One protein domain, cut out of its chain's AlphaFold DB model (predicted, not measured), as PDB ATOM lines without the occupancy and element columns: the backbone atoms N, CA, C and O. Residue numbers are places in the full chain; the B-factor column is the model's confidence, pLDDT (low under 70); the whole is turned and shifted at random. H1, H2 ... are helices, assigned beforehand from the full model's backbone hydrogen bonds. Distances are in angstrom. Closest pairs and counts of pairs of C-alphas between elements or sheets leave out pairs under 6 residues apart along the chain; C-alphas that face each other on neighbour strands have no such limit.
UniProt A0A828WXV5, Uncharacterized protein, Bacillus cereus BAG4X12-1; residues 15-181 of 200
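This is residues 15 to 181 of the 200 residues of an uncharacterized protein of Bacillus cereus BAG4X12-1 (UniProt A0A828WXV5). The core is H4, with H1 packed on one side of it and H8 crossing it on the opposite side; H3 folds back beside H4 as a helical hairpin, so that H1, H3 and H4 make a bundle, three helices packed together. H2 reaches outward from H3 at one end of the longest axis, H7 runs near H8 toward the other end, short H9 packs on both H7 and H8, H5 lies past the last residues of H4, short H6 lies near H3, H4 and H5, and residues 72 to 77 stick out. The printed part has 167 residues with nine named helices, H1 to H9 in order, and no named strand: the class is all helix. It is compact, with a radius of gyration of the C-alphas of 16.2 A, and rounded, spanning 49 by 42 by 33 A.

Find C-alpha 15 at (123.490, 204.013, 20.738); from there H1, residues 15 to 29, runs 21.1 A. Next come H2, residues 33 to 48, 22.4 A long, and H3, residues 59 to 68, 14.5 A. At C-alpha 81, (136.839, 216.908, 40.544), begins H4, residues 81 to 100, 28.0 A long. Then read H5, residues 102 to 108, 9.8 A; H6, residues 117 to 120, 5.0 A; and H7, residues 123 to 135, 18.8 A. H8, residues 148 to 167, spans 28.0 A, and H9, residues 175 to 178, spans 6.0 A and ends at C-alpha 178, (111.319, 228.899, 35.871).

Start at the hubs, H3 and H4, which touch three helices each. They form a hairpin at a shallow tilt of 14 degrees, opposite ways; their closest C-alphas, of Leu 67 and Arg 84, are 6.5 A apart. H1 touches H4 at a steep tilt of 42 degrees, opposite ways, with C-alphas 29 and 85 closest at 5.1 A. H8 touches H4 about perpendicular, at 80 degrees, with C-alphas 90 and 154 closest at 5.7 A. H2 touches H3 with residues 36 to 39 alone, C-alphas 36 and 65 being closest at 6.7 A. H9 touches H8, C-alphas 159 and 176 closest at 4.9 A, and H7, C-alphas 123 and 175 closest at 5.5 A. H6 is close to H5 but not clearly touching, C-alphas 105 and 120 being closest at 7.1 A. In H1, H2, H3, H4, H5, H7 and H8 every O i to N i+4 pair is within hydrogen-bond range; H6 and H9 are too short for such a pair.

The farthest C-alphas, of Arg 48 and Asp 144, are 51.3 A apart. The printed part has no cut; the links H3 to H4 and H7 to H8 are long. Mean pLDDT of the printed part is 87.5; residues 15, 71 to 79 and 137 to 146 are under 70.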
ATOM      1  N   ASP A  15     122.182 204.394  20.185       68.88
ATOM      2  CA  ASP A  15     123.490 204.013  20.738       68.88
ATOM      3  C   ASP A  15     124.593 205.031  20.406       68.88
ATOM      4  O   ASP A  15     125.433 205.360  21.244       68.88
ATOM      5  N   ASN A  16     124.570 205.591  19.194       77.62
ATOM      6  CA  ASN A  16     125.546 206.591  18.763       77.62
ATOM      7  C   ASN A  16     125.345 207.913  19.515       77.62
ATOM      8  O   ASN A  16     126.321 208.545  19.914       77.62
ATOM      9  N   ILE A  17     124.096 208.313  19.763       75.62
ATOM     10  CA  ILE A  17     123.777 209.506  20.561       75.62
ATOM     11  C   ILE A  17     124.264 209.327  22.004       75.62
ATOM     12  O   ILE A  17     124.813 210.254  22.609       75.62
ATOM     13  N   GLU A  18     124.089 208.134  22.569       80.19
ATOM     14  CA  GLU A  18     124.525 207.839  23.930       80.19
ATOM     15  C   GLU A  18     126.057 207.841  24.055       80.19
ATOM     16  O   GLU A  18     126.599 208.456  24.982       80.19
ATOM     17  N   GLN A  19     126.768 207.272  23.075       84.25
ATOM     18  CA  GLN A  19     128.230 207.342  22.993       84.25
ATOM     19  C   GLN A  19     128.739 208.781  22.838       84.25
ATOM     20  O   GLN A  19     129.650 209.192  23.561       84.25
ATOM     21  N   GLN A  20     128.138 209.577  21.948       85.00
ATOM     22  CA  GLN A  20     128.495 210.989  21.760       85.00
ATOM     23  C   GLN A  20     128.345 211.777  23.061       85.00
ATOM     24  O   GLN A  20     129.251 212.507  23.466       85.00
ATOM     25  N   LYS A  21     127.228 211.582  23.764       86.81
ATOM     26  CA  LYS A  21     126.973 212.224  25.052       86.81
ATOM     27  C   LYS A  21     127.968 211.799  26.126       86.81
ATOM     28  O   LYS A  21     128.402 212.643  26.915       86.81
ATOM     29  N   HIS A  22     128.324 210.517  26.184       88.12
ATOM     30  CA  HIS A  22     129.331 210.018  27.117       88.12
ATOM     31  C   HIS A  22     130.701 210.657  26.851       88.12
ATOM     32  O   HIS A  22     131.307 211.215  27.768       88.12
ATOM     33  N   ASN A  23     131.144 210.667  25.592       89.56
ATOM     34  CA  ASN A  23     132.417 211.262  25.188       89.56
ATOM     35  C   ASN A  23     132.456 212.764  25.489       89.56
ATOM     36  O   ASN A  23     133.406 213.242  26.108       89.56
ATOM     37  N   PHE A  24     131.387 213.488  25.149       90.75
ATOM     38  CA  PHE A  24     131.251 214.907  25.466       90.75
ATOM     39  C   PHE A  24     131.314 215.171  26.973       90.75
ATOM     40  O   PHE A  24     132.037 216.054  27.422       90.75
ATOM     41  N   THR A  25     130.601 214.370  27.771       91.69
ATOM     42  CA  THR A  25     130.598 214.498  29.237       91.69
ATOM     43  C   THR A  25     131.998 214.347  29.820       91.69
ATOM     44  O   THR A  25     132.382 215.131  30.686       91.69
ATOM     45  N   ASN A  26     132.764 213.366  29.343       89.69
ATOM     46  CA  ASN A  26     134.129 213.144  29.809       89.69
ATOM     47  C   ASN A  26     135.054 214.292  29.397       89.69
ATOM     48  O   ASN A  26     135.853 214.748  30.212       89.69
ATOM     49  N   LEU A  27     134.896 214.799  28.172       90.00
ATOM     50  CA  LEU A  27     135.673 215.926  27.661       90.00
ATOM     51  C   LEU A  27     135.441 217.188  28.496       90.00
ATOM     52  O   LEU A  27     136.402 217.782  28.979       90.00
ATOM     53  N   ILE A  28     134.185 217.577  28.736       90.56
ATOM     54  CA  ILE A  28     133.898 218.811  29.487       90.56
ATOM     55  C   ILE A  28     134.200 218.697  30.987       90.56
ATOM     56  O   ILE A  28     134.376 219.710  31.666       90.56
ATOM     57  N   ALA A  29     134.265 217.472  31.516       89.31
ATOM     58  CA  ALA A  29     134.670 217.211  32.891       89.31
ATOM     59  C   ALA A  29     136.191 217.277  33.092       89.31
ATOM     60  O   ALA A  29     136.642 217.428  34.233       89.31
ATOM     61  N   LEU A  30     136.985 217.142  32.027       88.25
ATOM     62  CA  LEU A  30     138.437 217.202  32.110       88.25
ATOM     63  C   LEU A  30     138.891 218.661  32.146       88.25
ATOM     64  O   LEU A  30     138.624 219.443  31.231       88.25
ATOM     65  N   TRP A  31     139.619 219.020  33.200       87.19
ATOM     66  CA  TRP A  31     140.252 220.325  33.236       87.19
ATOM     67  C   TRP A  31     141.465 220.353  32.310       87.19
ATOM     68  O   TRP A  31     142.356 219.516  32.432       87.19
ATOM     69  N   ASN A  32     141.498 221.350  31.435       87.62
ATOM     70  CA  ASN A  32     142.610 221.640  30.555       87.62
ATOM     71  C   ASN A  32     142.955 223.138  30.683       87.62
ATOM     72  O   ASN A  32     142.110 223.973  30.343       87.62
ATOM     73  N   PRO A  33     144.151 223.496  31.191       87.25
ATOM     74  CA  PRO A  33     144.559 224.891  31.328       87.25
ATOM     75  C   PRO A  33     144.618 225.619  29.988       87.25
ATOM     76  O   PRO A  33     144.258 226.790  29.938       87.25
ATOM     77  N   ASP A  34     145.000 224.941  28.906       90.62
ATOM     78  CA  ASP A  34     145.159 225.569  27.594       90.62
ATOM     79  C   ASP A  34     143.819 226.097  27.080       90.62
ATOM     80  O   ASP A  34     143.723 227.243  26.654       90.62
ATOM     81  N   TYR A  35     142.747 225.314  27.230       89.56
ATOM     82  CA  TYR A  35     141.397 225.732  26.840       89.56
ATOM     83  C   TYR A  35     140.859 226.884  27.686       89.56
ATOM     84  O   TYR A  35     140.122 227.731  27.185       89.56
ATOM     85  N   ILE A  36     141.222 226.934  28.969       90.56
ATOM     86  CA  ILE A  36     140.865 228.069  29.821       90.56
ATOM     87  C   ILE A  36     141.632 229.316  29.392       90.56
ATOM     88  O   ILE A  36     141.015 230.361  29.225       90.56
ATOM     89  N   ASN A  37     142.935 229.201  29.147       91.75
ATOM     90  CA  ASN A  37     143.761 230.322  28.709       91.75
ATOM     91  C   ASN A  37     143.312 230.859  27.340       91.75
ATOM     92  O   ASN A  37     143.239 232.070  27.156       91.75
ATOM     93  N   GLU A  38     142.953 229.982  26.399       94.56
ATOM     94  CA  GLU A  38     142.380 230.378  25.107       94.56
ATOM     95  C   GLU A  38     141.045 231.120  25.276       94.56
ATOM     96  O   GLU A  38     140.818 232.140  24.623       94.56
ATOM     97  N   ALA A  39     140.175 230.654  26.180       94.00
ATOM     98  CA  ALA A  39     138.916 231.326  26.486       94.00
ATOM     99  C   ALA A  39     139.130 232.699  27.149       94.00
ATOM    100  O   ALA A  39     138.450 233.655  26.784       94.00
ATOM    101  N   GLU A  40     140.074 232.820  28.087       94.50
ATOM    102  CA  GLU A  40     140.430 234.108  28.699       94.50
ATOM    103  C   GLU A  40     140.993 235.084  27.662       94.50
ATOM    104  O   GLU A  40     140.526 236.216  27.575       94.50
ATOM    105  N   LEU A  41     141.901 234.628  26.795       95.94
ATOM    106  CA  LEU A  41     142.443 235.458  25.720       95.94
ATOM    107  C   LEU A  41     141.345 235.941  24.759       95.94
ATOM    108  O   LEU A  41     141.356 237.092  24.328       95.94
ATOM    109  N   LYS A  42     140.380 235.075  24.426       96.50
ATOM    110  CA  LYS A  42     139.227 235.435  23.587       96.50
ATOM    111  C   LYS A  42     138.364 236.511  24.251       96.50
ATOM    112  O   LYS A  42     137.987 237.463  23.578       96.50
ATOM    113  N   LYS A  43     138.105 236.391  25.557       96.38
ATOM    114  CA  LYS A  43     137.379 237.408  26.333       96.38
ATOM    115  C   LYS A  43     138.109 238.746  26.340       96.38
ATOM    116  O   LYS A  43     137.502 239.755  26.008       96.38
ATOM    117  N   GLU A  44     139.405 238.745  26.653       96.62
ATOM    118  CA  GLU A  44     140.216 239.968  26.658       96.62
ATOM    119  C   GLU A  44     140.220 240.652  25.289       96.62
ATOM    120  O   GLU A  44     140.133 241.873  25.205       96.62
ATOM    121  N   ASN A  45     140.323 239.880  24.204       97.62
ATOM    122  CA  ASN A  45     140.280 240.439  22.856       97.62
ATOM    123  C   ASN A  45     138.906 241.033  22.532       97.62
ATOM    124  O   ASN A  45     138.854 242.120  21.975       97.62
ATOM    125  N   ASN A  46     137.809 240.373  22.914       97.44
ATOM    126  CA  ASN A  46     136.469 240.937  22.746       97.44
ATOM    127  C   ASN A  46     136.319 242.259  23.517       97.44
ATOM    128  O   ASN A  46     135.818 243.228  22.961       97.44
ATOM    129  N   GLU A  47     136.807 242.317  24.758       95.69
ATOM    130  CA  GLU A  47     136.781 243.533  25.582       95.69
ATOM    131  C   GLU A  47     137.628 244.665  24.982       95.69
ATOM    132  O   GLU A  47     137.203 245.815  24.999       95.69
ATOM    133  N   ARG A  48     138.804 244.356  24.416       96.50
ATOM    134  CA  ARG A  48     139.656 245.342  23.717       96.50
ATOM    135  C   ARG A  48     138.991 245.939  22.477       96.50
ATOM    136  O   ARG A  48     139.316 247.062  22.114       96.50
ATOM    137  N   GLU A  49     138.104 245.184  21.839       96.94
ATOM    138  CA  GLU A  49     137.380 245.573  20.624       96.94
ATOM    139  C   GLU A  49     135.966 246.115  20.928       96.94
ATOM    140  O   GLU A  49     135.152 246.246  20.014       96.94
ATOM    141  N   ASP A  50     135.650 246.404  22.199       94.88
ATOM    142  CA  ASP A  50     134.331 246.866  22.664       94.88
ATOM    143  C   ASP A  50     133.160 245.934  22.262       94.88
ATOM    144  O   ASP A  50     132.025 246.368  22.042       94.88
ATOM    145  N   LEU A  51     133.424 244.626  22.171       95.31
ATOM    146  CA  LEU A  51     132.426 243.583  21.924       95.31
ATOM    147  C   LEU A  51     131.920 242.970  23.239       95.31
ATOM    148  O   LEU A  51     132.569 243.051  24.283       95.31
ATOM    149  N   ASP A  52     130.783 242.268  23.176       93.44
ATOM    150  CA  ASP A  52     130.317 241.441  24.293       93.44
ATOM    151  C   ASP A  52     131.427 240.451  24.708       93.44
ATOM    152  O   ASP A  52     131.963 239.720  23.875       93.44
ATOM    153  N   THR A  53     131.741 240.358  26.007       95.75
ATOM    154  CA  THR A  53     132.858 239.542  26.538       95.75
ATOM    155  C   THR A  53     132.878 238.106  25.999       95.75
ATOM    156  O   THR A  53     133.933 237.538  25.721       95.75
ATOM    157  N   TYR A  54     131.702 237.507  25.815       95.62
ATOM    158  CA  TYR A  54     131.536 236.127  25.349       95.62
ATOM    159  C   TYR A  54     131.114 236.030  23.876       95.62
ATOM    160  O   TYR A  54     130.563 235.009  23.445       95.62
ATOM    161  N   GLU A  55     131.340 237.081  23.093       94.00
ATOM    162  CA  GLU A  55     131.101 237.068  21.656       94.00
ATOM    163  C   GLU A  55     131.943 235.979  20.974       94.00
ATOM    164  O   GLU A  55     133.081 235.679  21.353       94.00
ATOM    165  N   GLY A  56     131.333 235.295  20.005       91.88
ATOM    166  CA  GLY A  56     131.951 234.176  19.295       91.88
ATOM    167  C   GLY A  56     132.102 232.870  20.089       91.88
ATOM    168  O   GLY A  56     132.621 231.911  19.521       91.88
ATOM    169  N   PHE A  57     131.685 232.784  21.360       95.12
ATOM    170  CA  PHE A  57     131.692 231.517  22.110       95.12
ATOM    171  C   PHE A  57     130.622 230.543  21.601       95.12
ATOM    172  O   PHE A  57     129.437 230.897  21.549       95.12
ATOM    173  N   SER A  58     131.028 229.303  21.306       95.12
ATOM    174  CA  SER A  58     130.105 228.202  20.995       95.12
ATOM    175  C   SER A  58     129.322 227.739  22.232       95.12
ATOM    176  O   SER A  58     129.707 228.016  23.373       95.12
ATOM    177  N   ASP A  59     128.230 226.996  22.011       94.69
ATOM    178  CA  ASP A  59     127.428 226.410  23.092       94.69
ATOM    179  C   ASP A  59     128.264 225.482  23.998       94.69
ATOM    180  O   ASP A  59     128.083 225.445  25.219       94.69
ATOM    181  N   GLU A  60     129.185 224.725  23.412       94.69
ATOM    182  CA  GLU A  60     130.098 223.833  24.116       94.69
ATOM    183  C   GLU A  60     131.223 224.595  24.817       94.69
ATOM    184  O   GLU A  60     131.541 224.269  25.960       94.69
ATOM    185  N   GLU A  61     131.807 225.613  24.172       94.88
ATOM    186  CA  GLU A  61     132.874 226.441  24.751       94.88
ATOM    187  C   GLU A  61     132.385 227.145  26.023       94.88
ATOM    188  O   GLU A  61     133.041 227.089  27.066       94.88
ATOM    189  N   ILE A  62     131.197 227.761  25.975       95.94
ATOM    190  CA  ILE A  62     130.637 228.473  27.130       95.94
ATOM    191  C   ILE A  62     130.265 227.510  28.269       95.94
ATOM    192  O   ILE A  62     130.416 227.842  29.450       95.94
ATOM    193  N   LEU A  63     129.818 226.291  27.941       95.69
ATOM    194  CA  LEU A  63     129.544 225.242  28.925       95.69
ATOM    195  C   LEU A  63     130.836 224.710  29.564       95.69
ATOM    196  O   LEU A  63     130.907 224.564  30.788       95.69
ATOM    197  N   TYR A  64     131.860 224.443  28.750       94.62
ATOM    198  CA  TYR A  64     133.181 224.020  29.208       94.62
ATOM    199  C   TYR A  64     133.774 225.052  30.165       94.62
ATOM    200  O   TYR A  64     134.192 224.707  31.275       94.62
ATOM    201  N   TYR A  65     133.748 226.323  29.757       94.44
ATOM    202  CA  TYR A  65     134.234 227.439  30.554       94.44
ATOM    203  C   TYR A  65     133.493 227.525  31.889       94.44
ATOM    204  O   TYR A  65     134.128 227.606  32.937       94.44
ATOM    205  N   TYR A  66     132.160 227.397  31.904       93.62
ATOM    206  CA  TYR A  66     131.407 227.372  33.158       93.62
ATOM    207  C   TYR A  66     131.907 226.284  34.123       93.62
ATOM    208  O   TYR A  66     132.132 226.557  35.301       93.62
ATOM    209  N   LEU A  67     132.094 225.055  33.649       91.50
ATOM    210  CA  LEU A  67     132.493 223.936  34.508       91.50
ATOM    211  C   LEU A  67     133.918 224.064  35.056       91.50
ATOM    212  O   LEU A  67     134.208 223.543  36.136       91.50
ATOM    213  N   ASN A  68     134.796 224.722  34.304       89.31
ATOM    214  CA  ASN A  68     136.234 224.681  34.530       89.31
ATOM    215  C   ASN A  68     136.837 226.021  34.976       89.31
ATOM    216  O   ASN A  68     137.984 226.020  35.439       89.31
ATOM    217  N   ARG A  69     136.078 227.127  34.898       82.19
ATOM    218  CA  ARG A  69     136.516 228.453  35.351       82.19
ATOM    219  C   ARG A  69     136.838 228.464  36.836       82.19
ATOM    220  O   ARG A  69     136.237 227.760  37.652       82.19
ATOM    221  N   GLN A  70     137.761 229.338  37.192       70.19
ATOM    222  CA  GLN A  70     138.076 229.620  38.574       70.19
ATOM    223  C   GLN A  70     136.962 230.483  39.188       70.19
ATOM    224  O   GLN A  70     136.692 231.586  38.730       70.19
ATOM    225  N   THR A  71     136.288 229.980  40.225       68.12
ATOM    226  CA  THR A  71     135.247 230.736  40.951       68.12
ATOM    227  C   THR A  71     135.775 231.429  42.207       68.12
ATOM    228  O   THR A  71     135.073 232.236  42.807       68.12
ATOM    229  N   HIS A  72     137.002 231.112  42.623       61.47
ATOM    230  CA  HIS A  72     137.647 231.658  43.814       61.47
ATOM    231  C   HIS A  72     139.088 232.038  43.497       61.47
ATOM    232  O   HIS A  72     139.786 231.248  42.879       61.47
ATOM    233  N   PHE A  73     139.546 233.193  43.983       47.84
ATOM    234  CA  PHE A  73     140.920 233.688  43.794       47.84
ATOM    235  C   PHE A  73     142.002 232.667  44.201       47.84
ATOM    236  O   PHE A  73     143.054 232.570  43.579       47.84
ATOM    237  N   ASP A  74     141.710 231.848  45.209       54.47
ATOM    238  CA  ASP A  74     142.549 230.733  45.635       54.47
ATOM    239  C   ASP A  74     142.412 229.536  44.673       54.47
ATOM    240  O   ASP A  74     141.343 228.922  44.571       54.47
ATOM    241  N   GLN A  75     143.510 229.181  43.995       55.94
ATOM    242  CA  GLN A  75     143.587 228.042  43.069       55.94
ATOM    243  C   GLN A  75     143.233 226.701  43.743       55.94
ATOM    244  O   GLN A  75     142.794 225.769  43.070       55.94
ATOM    245  N   GLY A  76     143.362 226.597  45.073       56.91
ATOM    246  CA  GLY A  76     142.986 225.410  45.845       56.91
ATOM    247  C   GLY A  76     141.478 225.252  46.078       56.91
ATOM    248  O   GLY A  76     141.024 224.174  46.462       56.91
ATOM    249  N   LYS A  77     140.671 226.295  45.828       56.78
ATOM    250  CA  LYS A  77     139.212 226.302  46.074       56.78
ATOM    251  C   LYS A  77     138.374 226.029  44.827       56.78
ATOM    252  O   LYS A  77     137.188 226.347  44.791       56.78
ATOM    253  N   ARG A  78     138.964 225.430  43.795       61.91
ATOM    254  CA  ARG A  78     138.239 225.017  42.587       61.91
ATOM    255  C   ARG A  78     137.166 223.973  42.916       61.91
ATOM    256  O   ARG A  78     137.235 223.284  43.937       61.91
ATOM    257  N   ILE A  79     136.165 223.837  42.037       61.41
ATOM    258  CA  ILE A  79     135.178 222.754  42.143       61.41
ATOM    259  C   ILE A  79     135.944 221.430  42.211       61.41
ATOM    260  O   ILE A  79     136.701 221.105  41.295       61.41
ATOM    261  N   LYS A  80     135.735 220.671  43.293       70.69
ATOM    262  CA  LYS A  80     136.344 219.348  43.470       70.69
ATOM    263  C   LYS A  80     136.016 218.470  42.264       70.69
ATOM    264  O   LYS A  80     134.858 218.442  41.841       70.69
ATOM    265  N   ASP A  81     136.985 217.701  41.774       73.69
ATOM    266  CA  ASP A  81     136.839 216.908  40.544       73.69
ATOM    267  C   ASP A  81     135.581 216.023  40.548       73.69
ATOM    268  O   ASP A  81     134.843 215.983  39.566       73.69
ATOM    269  N   ALA A  82     135.243 215.417  41.692       76.50
ATOM    270  CA  ALA A  82     134.024 214.619  41.846       76.50
ATOM    271  C   ALA A  82     132.724 215.419  41.612       76.50
ATOM    272  O   ALA A  82     131.779 214.918  41.002       76.50
ATOM    273  N   SER A  83     132.665 216.673  42.076       80.56
ATOM    274  CA  SER A  83     131.511 217.553  41.839       80.56
ATOM    275  C   SER A  83     131.468 218.032  40.388       80.56
ATOM    276  O   SER A  83     130.386 218.087  39.808       80.56
ATOM    277  N   ARG A  84     132.630 218.297  39.775       86.62
ATOM    278  CA  ARG A  84     132.728 218.702  38.365       86.62
ATOM    279  C   ARG A  84     132.244 217.602  37.426       86.62
ATOM    280  O   ARG A  84     131.418 217.881  36.566       86.62
ATOM    281  N   ILE A  85     132.668 216.355  37.639       88.88
ATOM    282  CA  ILE A  85     132.196 215.187  36.871       88.88
ATOM    283  C   ILE A  85     130.673 215.050  36.975       88.88
ATOM    284  O   ILE A  85     129.983 214.809  35.982       88.88
ATOM    285  N   LEU A  86     130.126 215.227  38.180       88.62
ATOM    286  CA  LEU A  86     128.689 215.135  38.399       88.62
ATOM    287  C   LEU A  86     127.922 216.262  37.689       88.62
ATOM    288  O   LEU A  86     126.882 216.005  37.081       88.62
ATOM    289  N   TYR A  87     128.437 217.491  37.739       92.31
ATOM    290  CA  TYR A  87     127.832 218.647  37.075       92.31
ATOM    291  C   TYR A  87     127.931 218.539  35.556       92.31
ATOM    292  O   TYR A  87     126.944 218.795  34.874       92.31
ATOM    293  N   ALA A  88     129.074 218.083  35.040       93.19
ATOM    294  CA  ALA A  88     129.265 217.770  33.631       93.19
ATOM    295  C   ALA A  88     128.207 216.778  33.151       93.19
ATOM    296  O   ALA A  88     127.524 217.039  32.170       93.19
ATOM    297  N   ARG A  89     127.977 215.684  33.887       92.19
ATOM    298  CA  ARG A  89     126.950 214.695  33.526       92.19
ATOM    299  C   ARG A  89     125.545 215.295  33.454       92.19
ATOM    300  O   ARG A  89     124.795 214.994  32.525       92.19
ATOM    301  N   ASP A  90     125.171 216.112  34.434       93.19
ATOM    302  CA  ASP A  90     123.837 216.711  34.480       93.19
ATOM    303  C   ASP A  90     123.641 217.775  33.392       93.19
ATOM    304  O   ASP A  90     122.609 217.773  32.718       93.19
ATOM    305  N   LEU A  91     124.639 218.635  33.171       95.88
ATOM    306  CA  LEU A  91     124.584 219.662  32.131       95.88
ATOM    307  C   LEU A  91     124.679 219.065  30.727       95.88
ATOM    308  O   LEU A  91     123.938 219.505  29.858       95.88
ATOM    309  N   SER A  92     125.477 218.017  30.506       94.44
ATOM    310  CA  SER A  92     125.475 217.267  29.245       94.44
ATOM    311  C   SER A  92     124.103 216.673  28.951       94.44
ATOM    312  O   SER A  92     123.631 216.733  27.822       94.44
ATOM    313  N   GLN A  93     123.417 216.107  29.952       92.44
ATOM    314  CA  GLN A  93     122.057 215.606  29.737       92.44
ATOM    315  C   GLN A  93     121.104 216.715  29.305       92.44
ATOM    316  O   GLN A  93     120.305 216.491  28.398       92.44
ATOM    317  N   PHE A  94     121.186 217.878  29.943       95.12
ATOM    318  CA  PHE A  94     120.369 219.024  29.574       95.12
ATOM    319  C   PHE A  94     120.714 219.544  28.171       95.12
ATOM    320  O   PHE A  94     119.820 219.725  27.352       95.12
ATOM    321  N   TYR A  95     122.000 219.690  27.864       95.38
ATOM    322  CA  TYR A  95     122.494 220.138  26.567       95.38
ATOM    323  C   TYR A  95     122.010 219.255  25.414       95.38
ATOM    324  O   TYR A  95     121.417 219.749  24.458       95.38
ATOM    325  N   PHE A  96     122.189 217.937  25.530       92.06
ATOM    326  CA  PHE A  96     121.763 217.003  24.489       92.06
ATOM    327  C   PHE A  96     120.242 216.942  24.338       92.06
ATOM    328  O   PHE A  96     119.765 216.813  23.217       92.06
ATOM    329  N   PHE A  97     119.475 217.095  25.424       91.38
ATOM    330  CA  PHE A  97     118.018 217.226  25.322       91.38
ATOM    331  C   PHE A  97     117.628 218.431  24.452       91.38
ATOM    332  O   PHE A  97     116.754 218.332  23.592       91.38
ATOM    333  N   ILE A  98     118.305 219.566  24.643       93.31
ATOM    334  CA  ILE A  98     118.054 220.787  23.874       93.31
ATOM    335  C   ILE A  98     118.480 220.608  22.415       93.31
ATOM    336  O   ILE A  98     117.699 220.937  21.528       93.31
ATOM    337  N   LYS A  99     119.674 220.057  22.158       91.12
ATOM    338  CA  LYS A  99     120.162 219.788  20.793       91.12
ATOM    339  C   LYS A  99     119.249 218.835  20.026       91.12
ATOM    340  O   LYS A  99     118.931 219.096  18.877       91.12
ATOM    341  N   GLN A 100     118.752 217.781  20.669       89.12
ATOM    342  CA  GLN A 100     117.766 216.881  20.057       89.12
ATOM    343  C   GLN A 100     116.428 217.578  19.777       89.12
ATOM    344  O   GLN A 100     115.692 217.175  18.884       89.12
ATOM    345  N   SER A 101     116.124 218.644  20.518       88.88
ATOM    346  CA  SER A 101     114.928 219.466  20.331       88.88
ATOM    347  C   SER A 101     115.155 220.649  19.377       88.88
ATOM    348  O   SER A 101     114.302 221.532  19.300       88.88
ATOM    349  N   GLU A 102     116.284 220.715  18.662       90.56
ATOM    350  CA  GLU A 102     116.665 221.884  17.860       90.56
ATOM    351  C   GLU A 102     115.628 222.234  16.782       90.56
ATOM    352  O   GLU A 102     115.241 223.395  16.662       90.56
ATOM    353  N   GLU A 103     115.090 221.246  16.062       91.12
ATOM    354  CA  GLU A 103     114.037 221.488  15.064       91.12
ATOM    355  C   GLU A 103     112.779 222.122  15.672       91.12
ATOM    356  O   GLU A 103     112.130 222.972  15.055       91.12
ATOM    357  N   PHE A 104     112.423 221.720  16.895       92.19
ATOM    358  CA  PHE A 104     111.310 222.321  17.621       92.19
ATOM    359  C   PHE A 104     111.621 223.781  17.972       92.19
ATOM    360  O   PHE A 104     110.773 224.649  17.764       92.19
ATOM    361  N   LEU A 105     112.839 224.072  18.442       93.69
ATOM    362  CA  LEU A 105     113.262 225.438  18.760       93.69
ATOM    363  C   LEU A 105     113.240 226.349  17.529       93.69
ATOM    364  O   LEU A 105     112.779 227.482  17.638       93.69
ATOM    365  N   GLN A 106     113.683 225.859  16.368       95.69
ATOM    366  CA  GLN A 106     113.674 226.622  15.116       95.69
ATOM    367  C   GLN A 106     112.259 227.054  14.709       95.69
ATOM    368  O   GLN A 106     112.061 228.180  14.261       95.69
ATOM    369  N   LYS A 107     111.261 226.183  14.898       95.31
ATOM    370  CA  LYS A 107     109.851 226.484  14.590       95.31
ATOM    371  C   LYS A 107     109.213 227.424  15.615       95.31
ATOM    372  O   LYS A 107     108.346 228.221  15.272       95.31
ATOM    373  N   ASP A 108     109.611 227.308  16.878       95.38
ATOM    374  CA  ASP A 108     108.981 227.997  18.005       95.38
ATOM    375  C   ASP A 108     109.609 229.375  18.325       95.38
ATOM    376  O   ASP A 108     108.947 230.256  18.884       95.38
ATOM    377  N   VAL A 109     110.878 229.606  17.974       95.31
ATOM    378  CA  VAL A 109     111.597 230.863  18.242       95.31
ATOM    379  C   VAL A 109     111.650 231.723  16.979       95.31
ATOM    380  O   VAL A 109     112.397 231.438  16.054       95.31
ATOM    381  N   LYS A 110     110.905 232.838  16.968       92.44
ATOM    382  CA  LYS A 110     110.808 233.753  15.808       92.44
ATOM    383  C   LYS A 110     112.163 234.249  15.280       92.44
ATOM    384  O   LYS A 110     112.332 234.412  14.082       92.44
ATOM    385  N   ASN A 111     113.097 234.534  16.179       93.19
ATOM    386  CA  ASN A 111     114.424 235.078  15.900       93.19
ATOM    387  C   ASN A 111     115.514 234.067  16.283       93.19
ATOM    388  O   ASN A 111     116.391 234.363  17.096       93.19
ATOM    389  N   TYR A 112     115.397 232.853  15.746       95.31
ATOM    390  CA  TYR A 112     116.323 231.758  16.012       95.31
ATOM    391  C   TYR A 112     117.748 232.090  15.543       95.31
ATOM    392  O   TYR A 112     117.959 232.499  14.402       95.31
ATOM    393  N   LYS A 113     118.735 231.884  16.418       93.56
ATOM    394  CA  LYS A 113     120.166 232.029  16.123       93.56
ATOM    395  C   LYS A 113     120.796 230.661  15.866       93.56
ATOM    396  O   LYS A 113     120.923 229.860  16.790       93.56
ATOM    397  N   PHE A 114     121.200 230.381  14.630       91.62
ATOM    398  CA  PHE A 114     121.814 229.096  14.283       91.62
ATOM    399  C   PHE A 114     123.081 228.819  15.101       91.62
ATOM    400  O   PHE A 114     123.896 229.712  15.318       91.62
ATOM    401  N   GLY A 115     123.223 227.576  15.573       88.88
ATOM    402  CA  GLY A 115     124.389 227.134  16.344       88.88
ATOM    403  C   GLY A 115     124.493 227.689  17.772       88.88
ATOM    404  O   GLY A 115     125.535 227.505  18.390       88.88
ATOM    405  N   GLN A 116     123.457 228.362  18.290       92.00
ATOM    406  CA  GLN A 116     123.462 228.991  19.620       92.00
ATOM    407  C   GLN A 116     122.234 228.582  20.445       92.00
ATOM    408  O   GLN A 116     121.355 229.403  20.741       92.00
ATOM    409  N   VAL A 117     122.123 227.302  20.810       94.12
ATOM    410  CA  VAL A 117     120.914 226.785  21.468       94.12
ATOM    411  C   VAL A 117     120.630 227.475  22.795       94.12
ATOM    412  O   VAL A 117     119.465 227.749  23.083       94.12
ATOM    413  N   TRP A 118     121.658 227.848  23.566       96.12
ATOM    414  CA  TRP A 118     121.459 228.534  24.846       96.12
ATOM    415  C   TRP A 118     120.742 229.875  24.679       96.12
ATOM    416  O   TRP A 118     119.845 230.199  25.458       96.12
ATOM    417  N   ARG A 119     121.084 230.634  23.631       95.50
ATOM    418  CA  ARG A 119     120.495 231.950  23.328       95.50
ATOM    419  C   ARG A 119     119.083 231.841  22.735       95.50
ATOM    420  O   ARG A 119     118.300 232.795  22.792       95.50
ATOM    421  N   ASN A 120     118.719 230.668  22.218       96.50
ATOM    422  CA  ASN A 120     117.377 230.381  21.707       96.50
ATOM    423  C   ASN A 120     116.409 229.863  22.769       96.50
ATOM    424  O   ASN A 120     115.198 229.881  22.543       96.50
ATOM    425  N   LEU A 121     116.899 229.449  23.938       96.94
ATOM    426  CA  LEU A 121     116.020 229.008  25.010       96.94
ATOM    427  C   LEU A 121     115.096 230.135  25.485       96.94
ATOM    428  O   LEU A 121     115.459 231.310  25.567       96.94
ATOM    429  N   ARG A 122     113.870 229.748  25.824       96.25
ATOM    430  CA  ARG A 122     112.827 230.578  26.422       96.25
ATOM    431  C   ARG A 122     112.289 229.877  27.660       96.25
ATOM    432  O   ARG A 122     112.375 228.658  27.805       96.25
ATOM    433  N   LYS A 123     111.635 230.642  28.530       96.19
ATOM    434  CA  LYS A 123     111.029 230.149  29.779       96.19
ATOM    435  C   LYS A 123     110.179 228.879  29.600       96.19
ATOM    436  O   LYS A 123     110.266 227.942  30.391       96.19
ATOM    437  N   ARG A 124     109.396 228.805  28.517       94.56
ATOM    438  CA  ARG A 124     108.570 227.629  28.176       94.56
ATOM    439  C   ARG A 124     109.385 226.355  27.913       94.56
ATOM    440  O   ARG A 124     108.938 225.277  28.283       94.56
ATOM    441  N   HIS A 125     110.590 226.462  27.351       95.44
ATOM    442  CA  HIS A 125     111.466 225.308  27.110       95.44
ATOM    443  C   HIS A 125     112.007 224.734  28.416       95.44
ATOM    444  O   HIS A 125     112.080 223.517  28.564       95.44
ATOM    445  N   ILE A 126     112.297 225.595  29.396       96.06
ATOM    446  CA  ILE A 126     112.694 225.165  30.742       96.06
ATOM    447  C   ILE A 126     111.561 224.384  31.406       96.06
ATOM    448  O   ILE A 126     111.783 223.296  31.933       96.06
ATOM    449  N   ARG A 127     110.322 224.886  31.319       91.44
ATOM    450  CA  ARG A 127     109.139 224.172  31.824       91.44
ATOM    451  C   ARG A 127     108.954 222.806  31.152       91.44
ATOM    452  O   ARG A 127     108.716 221.825  31.854       91.44
ATOM    453  N   ASN A 128     109.136 222.722  29.833       90.31
ATOM    454  CA  ASN A 128     109.049 221.460  29.092       90.31
ATOM    455  C   ASN A 128     110.132 220.464  29.519       90.31
ATOM    456  O   ASN A 128     109.821 219.300  29.764       90.31
ATOM    457  N   TYR A 129     111.376 220.921  29.686       92.56
ATOM    458  CA  TYR A 129     112.458 220.064  30.168       92.56
ATOM    459  C   TYR A 129     112.175 219.516  31.568       92.56
ATOM    460  O   TYR A 129     112.394 218.338  31.819       92.56
ATOM    461  N   GLN A 130     111.649 220.337  32.483       90.25
ATOM    462  CA  GLN A 130     111.281 219.858  33.819       90.25
ATOM    463  C   GLN A 130     110.185 218.797  33.769       90.25
ATOM    464  O   GLN A 130     110.275 217.796  34.480       90.25
ATOM    465  N   LYS A 131     109.173 219.002  32.917       87.31
ATOM    466  CA  LYS A 131     108.101 218.027  32.707       87.31
ATOM    467  C   LYS A 131     108.684 216.698  32.224       87.31
ATOM    468  O   LYS A 131     108.484 215.687  32.894       87.31
ATOM    469  N   TRP A 132     109.496 216.734  31.168       88.25
ATOM    470  CA  TRP A 132     110.210 215.567  30.647       88.25
ATOM    471  C   TRP A 132     111.076 214.890  31.719       88.25
ATOM    472  O   TRP A 132     110.980 213.685  31.939       88.25
ATOM    473  N   LEU A 133     111.855 215.667  32.479       85.75
ATOM    474  CA  LEU A 133     112.731 215.150  33.532       85.75
ATOM    475  C   LEU A 133     111.953 214.446  34.658       85.75
ATOM    476  O   LEU A 133     112.472 213.520  35.278       85.75
ATOM    477  N   SER A 134     110.724 214.886  34.934       79.69
ATOM    478  CA  SER A 134     109.867 214.301  35.971       79.69
ATOM    479  C   SER A 134     109.048 213.093  35.511       79.69
ATOM    480  O   SER A 134     108.701 212.260  36.346       79.69
ATOM    481  N   GLN A 135     108.728 213.005  34.218       77.19
ATOM    482  CA  GLN A 135     107.774 212.029  33.675       77.19
ATOM    483  C   GLN A 135     108.443 210.931  32.846       77.19
ATOM    484  O   GLN A 135     107.988 209.793  32.872       77.19
ATOM    485  N   GLU A 136     109.511 211.269  32.124       70.75
ATOM    486  CA  GLU A 136     110.066 210.441  31.048       70.75
ATOM    487  C   GLU A 136     111.551 210.107  31.260       70.75
ATOM    488  O   GLU A 136     112.068 209.154  30.681       70.75
ATOM    489  N   ALA A 137     112.270 210.866  32.097       67.19
ATOM    490  CA  ALA A 137     113.697 210.635  32.300       67.19
ATOM    491  C   ALA A 137     113.984 209.410  33.186       67.19
ATOM    492  O   ALA A 137     113.897 209.448  34.423       67.19
ATOM    493  N   ILE A 138     114.449 208.351  32.527       60.09
ATOM    494  CA  ILE A 138     114.935 207.129  33.161       60.09
ATOM    495  C   ILE A 138     116.250 207.405  33.906       60.09
ATOM    496  O   ILE A 138     117.168 208.068  33.415       60.09
ATOM    497  N   SER A 139     116.342 206.894  35.132       59.53
ATOM    498  CA  SER A 139     117.560 206.908  35.934       59.53
ATOM    499  C   SER A 139     118.626 206.003  35.318       59.53
ATOM    500  O   SER A 139     118.410 204.801  35.164       59.53
ATOM    501  N   TYR A 140     119.825 206.552  35.102       55.16
ATOM    502  CA  TYR A 140     121.015 205.796  34.687       55.16
ATOM    503  C   TYR A 140     121.346 204.601  35.592       55.16
ATOM    504  O   TYR A 140     122.028 203.680  35.162       55.16
ATOM    505  N   GLN A 141     120.915 204.638  36.856       53.59
ATOM    506  CA  GLN A 141     121.265 203.625  37.851       53.59
ATOM    507  C   GLN A 141     120.197 202.549  38.034       53.59
ATOM    508  O   GLN A 141     120.526 201.474  38.517       53.59
ATOM    509  N   SER A 142     118.929 202.834  37.720       52.28
ATOM    510  CA  SER A 142     117.827 201.976  38.177       52.28
ATOM    511  C   SER A 142     116.841 201.542  37.101       52.28
ATOM    512  O   SER A 142     115.928 200.812  37.449       52.28
ATOM    513  N   LYS A 143     116.970 201.959  35.830       58.47
ATOM    514  CA  LYS A 143     115.966 201.721  34.761       58.47
ATOM    515  C   LYS A 143     114.532 202.216  35.074       58.47
ATOM    516  O   LYS A 143     113.700 202.240  34.178       58.47
ATOM    517  N   ASP A 144     114.295 202.704  36.290       62.59
ATOM    518  CA  ASP A 144     113.095 203.387  36.768       62.59
ATOM    519  C   ASP A 144     113.216 204.914  36.677       62.59
ATOM    520  O   ASP A 144     114.307 205.471  36.502       62.59
ATOM    521  N   ASN A 145     112.097 205.608  36.896       66.06
ATOM    522  CA  ASN A 145     112.047 207.064  36.999       66.06
ATOM    523  C   ASN A 145     113.038 207.606  38.042       66.06
ATOM    524  O   ASN A 145     113.235 207.048  39.128       66.06
ATOM    525  N   SER A 146     113.665 208.736  37.714       69.81
ATOM    526  CA  SER A 146     114.629 209.389  38.600       69.81
ATOM    527  C   SER A 146     114.009 209.745  39.957       69.81
ATOM    528  O   SER A 146     112.980 210.413  40.033       69.81
ATOM    529  N   LYS A 147     114.680 209.359  41.054       79.19
ATOM    530  CA  LYS A 147     114.255 209.728  42.416       79.19
ATOM    531  C   LYS A 147     114.117 211.257  42.548       79.19
ATOM    532  O   LYS A 147     114.958 211.979  41.999       79.19
ATOM    533  N   PRO A 148     113.166 211.770  43.355       79.69
ATOM    534  CA  PRO A 148     112.987 213.211  43.561       79.69
ATOM    535  C   PRO A 148     114.268 213.952  43.978       79.69
ATOM    536  O   PRO A 148     114.513 215.071  43.537       79.69
ATOM    537  N   SER A 149     115.134 213.313  44.772       79.56
ATOM    538  CA  SER A 149     116.435 213.865  45.175       79.56
ATOM    539  C   SER A 149     117.426 214.007  44.010       79.56
ATOM    540  O   SER A 149     118.176 214.982  43.954       79.56
ATOM    541  N   THR A 150     117.408 213.084  43.046       83.50
ATOM    542  CA  THR A 150     118.219 213.158  41.822       83.50
ATOM    543  C   THR A 150     117.739 214.284  40.914       83.50
ATOM    544  O   THR A 150     118.564 215.058  40.429       83.50
ATOM    545  N   ILE A 151     116.422 214.404  40.721       86.75
ATOM    546  CA  ILE A 151     115.811 215.489  39.939       86.75
ATOM    547  C   ILE A 151     116.154 216.836  40.579       86.75
ATOM    548  O   ILE A 151     116.622 217.743  39.897       86.75
ATOM    549  N   SER A 152     116.012 216.940  41.903       87.00
ATOM    550  CA  SER A 152     116.354 218.139  42.667       87.00
ATOM    551  C   SER A 152     117.781 218.610  42.442       87.00
ATOM    552  O   SER A 152     118.022 219.770  42.108       87.00
ATOM    553  N   ARG A 153     118.731 217.680  42.553       89.44
ATOM    554  CA  ARG A 153     120.145 217.947  42.312       89.44
ATOM    555  C   ARG A 153     120.401 218.398  40.871       89.44
ATOM    556  O   ARG A 153     121.049 219.424  40.688       89.44
ATOM    557  N   LYS A 154     119.863 217.681  39.875       91.62
ATOM    558  CA  LYS A 154     119.983 218.032  38.446       91.62
ATOM    559  C   LYS A 154     119.490 219.452  38.179       91.62
ATOM    560  O   LYS A 154     120.213 220.265  37.609       91.62
ATOM    561  N   LEU A 155     118.287 219.771  38.655       92.50
ATOM    562  CA  LEU A 155     117.693 221.097  38.513       92.50
ATOM    563  C   LEU A 155     118.490 222.177  39.249       92.50
ATOM    564  O   LEU A 155     118.609 223.284  38.738       92.50
ATOM    565  N   GLY A 156     119.090 221.861  40.400       92.44
ATOM    566  CA  GLY A 156     119.994 222.770  41.107       92.44
ATOM    567  C   GLY A 156     121.225 223.149  40.279       92.44
ATOM    568  O   GLY A 156     121.546 224.331  40.170       92.44
ATOM    569  N   VAL A 157     121.877 222.170  39.641       93.38
ATOM    570  CA  VAL A 157     123.039 222.412  38.763       93.38
ATOM    571  C   VAL A 157     122.645 223.260  37.553       93.38
ATOM    572  O   VAL A 157     123.313 224.249  37.250       93.38
ATOM    573  N   ILE A 158     121.533 222.914  36.898       95.88
ATOM    574  CA  ILE A 158     121.027 223.645  35.728       95.88
ATOM    575  C   ILE A 158     120.630 225.075  36.110       95.88
ATOM    576  O   ILE A 158     120.948 226.013  35.384       95.88
ATOM    577  N   ARG A 159     119.996 225.271  37.274       96.50
ATOM    578  CA  ARG A 159     119.642 226.601  37.787       96.50
ATOM    579  C   ARG A 159     120.870 227.476  37.966       96.50
ATOM    580  O   ARG A 159     120.847 228.616  37.513       96.50
ATOM    581  N   SER A 160     121.930 226.954  38.580       95.00
ATOM    582  CA  SER A 160     123.185 227.694  38.746       95.00
ATOM    583  C   SER A 160     123.813 228.069  37.404       95.00
ATOM    584  O   SER A 160     124.274 229.197  37.247       95.00
ATOM    585  N   TYR A 161     123.773 227.170  36.417       97.00
ATOM    586  CA  TYR A 161     124.297 227.447  35.079       97.00
ATOM    587  C   TYR A 161     123.497 228.528  34.343       97.00
ATOM    588  O   TYR A 161     124.070 229.516  33.893       97.00
ATOM    589  N   LEU A 162     122.168 228.396  34.280       98.00
ATOM    590  CA  LEU A 162     121.295 229.380  33.630       98.00
ATOM    591  C   LEU A 162     121.318 230.739  34.334       98.00
ATOM    592  O   LEU A 162     121.159 231.772  33.688       98.00
ATOM    593  N   LYS A 163     121.494 230.747  35.660       97.31
ATOM    594  CA  LYS A 163     121.683 231.979  36.422       97.31
ATOM    595  C   LYS A 163     122.984 232.655  36.008       97.31
ATOM    596  O   LYS A 163     122.947 233.826  35.657       97.31
ATOM    597  N   TRP A 164     124.084 231.906  35.968       97.00
ATOM    598  CA  TRP A 164     125.366 232.443  35.534       97.00
ATOM    599  C   TRP A 164     125.302 232.992  34.106       97.00
ATOM    600  O   TRP A 164     125.698 234.131  33.908       97.00
ATOM    601  N   LEU A 165     124.733 232.249  33.146       97.88
ATOM    602  CA  LEU A 165     124.573 232.715  31.759       97.88
ATOM    603  C   LEU A 165     123.816 234.049  31.658       97.88
ATOM    604  O   LEU A 165     124.114 234.852  30.778       97.88
ATOM    605  N   TYR A 166     122.830 234.272  32.530       97.81
ATOM    606  CA  TYR A 166     122.093 235.533  32.596       97.81
ATOM    607  C   TYR A 166     122.923 236.649  33.245       97.81
ATOM    608  O   TYR A 166     122.952 237.764  32.739       97.81
ATOM    609  N   GLU A 167     123.634 236.352  34.337       96.56
ATOM    610  CA  GLU A 167     124.493 237.319  35.038       96.56
ATOM    611  C   GLU A 167     125.638 237.832  34.158       96.56
ATOM    612  O   GLU A 167     125.970 239.010  34.224       96.56
ATOM    613  N   ILE A 168     126.197 236.972  33.303       94.88
ATOM    614  CA  ILE A 168     127.204 237.362  32.305       94.88
ATOM    615  C   ILE A 168     126.597 237.895  30.998       94.88
ATOM    616  O   ILE A 168     127.311 238.037  30.011       94.88
ATOM    617  N   GLN A 169     125.277 238.110  30.960       95.31
ATOM    618  CA  GLN A 169     124.525 238.633  29.810       95.31
ATOM    619  C   GLN A 169     124.647 237.801  28.516       95.31
ATOM    620  O   GLN A 169     124.262 238.244  27.434       95.31
ATOM    621  N   TYR A 170     125.099 236.547  28.614       95.88
ATOM    622  CA  TYR A 170     125.158 235.631  27.474       95.88
ATOM    623  C   TYR A 170     123.752 235.286  26.966       95.88
ATOM    624  O   TYR A 170     123.511 235.228  25.756       95.88
ATOM    625  N   ILE A 171     122.804 235.107  27.891       96.25
ATOM    626  CA  ILE A 171     121.368 235.015  27.601       96.25
ATOM    627  C   ILE A 171     120.635 236.238  28.155       96.25
ATOM    628  O   ILE A 171     120.993 236.767  29.201       96.25
ATOM    629  N   GLN A 172     119.573 236.651  27.462       92.50
ATOM    630  CA  GLN A 172     118.805 237.853  27.807       92.50
ATOM    631  C   GLN A 172     117.664 237.566  28.789       92.50
ATOM    632  O   GLN A 172     117.351 238.383  29.647       92.50
ATOM    633  N   ASP A 173     117.041 236.390  28.685       94.44
ATOM    634  CA  ASP A 173     115.943 236.007  29.568       94.44
ATOM    635  C   ASP A 173     116.478 235.325  30.842       94.44
ATOM    636  O   ASP A 173     117.319 234.425  30.750       94.44
ATOM    637  N   PRO A 174     115.946 235.638  32.039       96.69
ATOM    638  CA  PRO A 174     116.349 234.987  33.283       96.69
ATOM    639  C   PRO A 174     115.717 233.589  33.394       96.69
ATOM    640  O   PRO A 174     114.786 233.360  34.159       96.69
ATOM    641  N   LEU A 175     116.208 232.626  32.614       97.56
ATOM    642  CA  LEU A 175     115.623 231.281  32.491       97.56
ATOM    643  C   LEU A 175     115.615 230.477  33.801       97.56
ATOM    644  O   LEU A 175     114.739 229.643  34.023       97.56
ATOM    645  N   HIS A 176     116.574 230.750  34.684       96.56
ATOM    646  CA  HIS A 176     116.733 230.074  35.971       96.56
ATOM    647  C   HIS A 176     115.531 230.242  36.917       96.56
ATOM    648  O   HIS A 176     115.350 229.409  37.807       96.56
ATOM    649  N   VAL A 177     114.702 231.279  36.729       95.69
ATOM    650  CA  VAL A 177     113.525 231.555  37.578       95.69
ATOM    651  C   VAL A 177     112.381 230.565  37.354       95.69
ATOM    652  O   VAL A 177     111.556 230.375  38.238       95.69
ATOM    653  N   GLU A 178     112.343 229.903  36.195       95.25
ATOM    654  CA  GLU A 178     111.319 228.899  35.871       95.25
ATOM    655  C   GLU A 178     111.615 227.537  36.506       95.25
ATOM    656  O   GLU A 178     110.779 226.629  36.466       95.25
ATOM    657  N   ILE A 179     112.819 227.367  37.063       92.00
ATOM    658  CA  ILE A 179     113.186 226.105  37.684       92.00
ATOM    659  C   ILE A 179     112.463 225.992  39.016       92.00
ATOM    660  O   ILE A 179     112.719 226.770  39.935       92.00
ATOM    661  N   LEU A 180     111.601 224.988  39.141       85.25
ATOM    662  CA  LEU A 180     110.826 224.747  40.345       85.25
ATOM    663  C   LEU A 180     111.715 224.176  41.446       85.25
ATOM    664  O   LEU A 180     112.584 223.327  41.230       85.25
ATOM    665  N   SER A 181     111.477 224.648  42.662       72.94
ATOM    666  CA  SER A 181     112.028 224.025  43.857       72.94
ATOM    667  C   SER A 181     111.410 222.642  44.011       72.94
ATOM    668  O   SER A 181     110.194 222.479  44.019       72.94
TER     669      SER A 181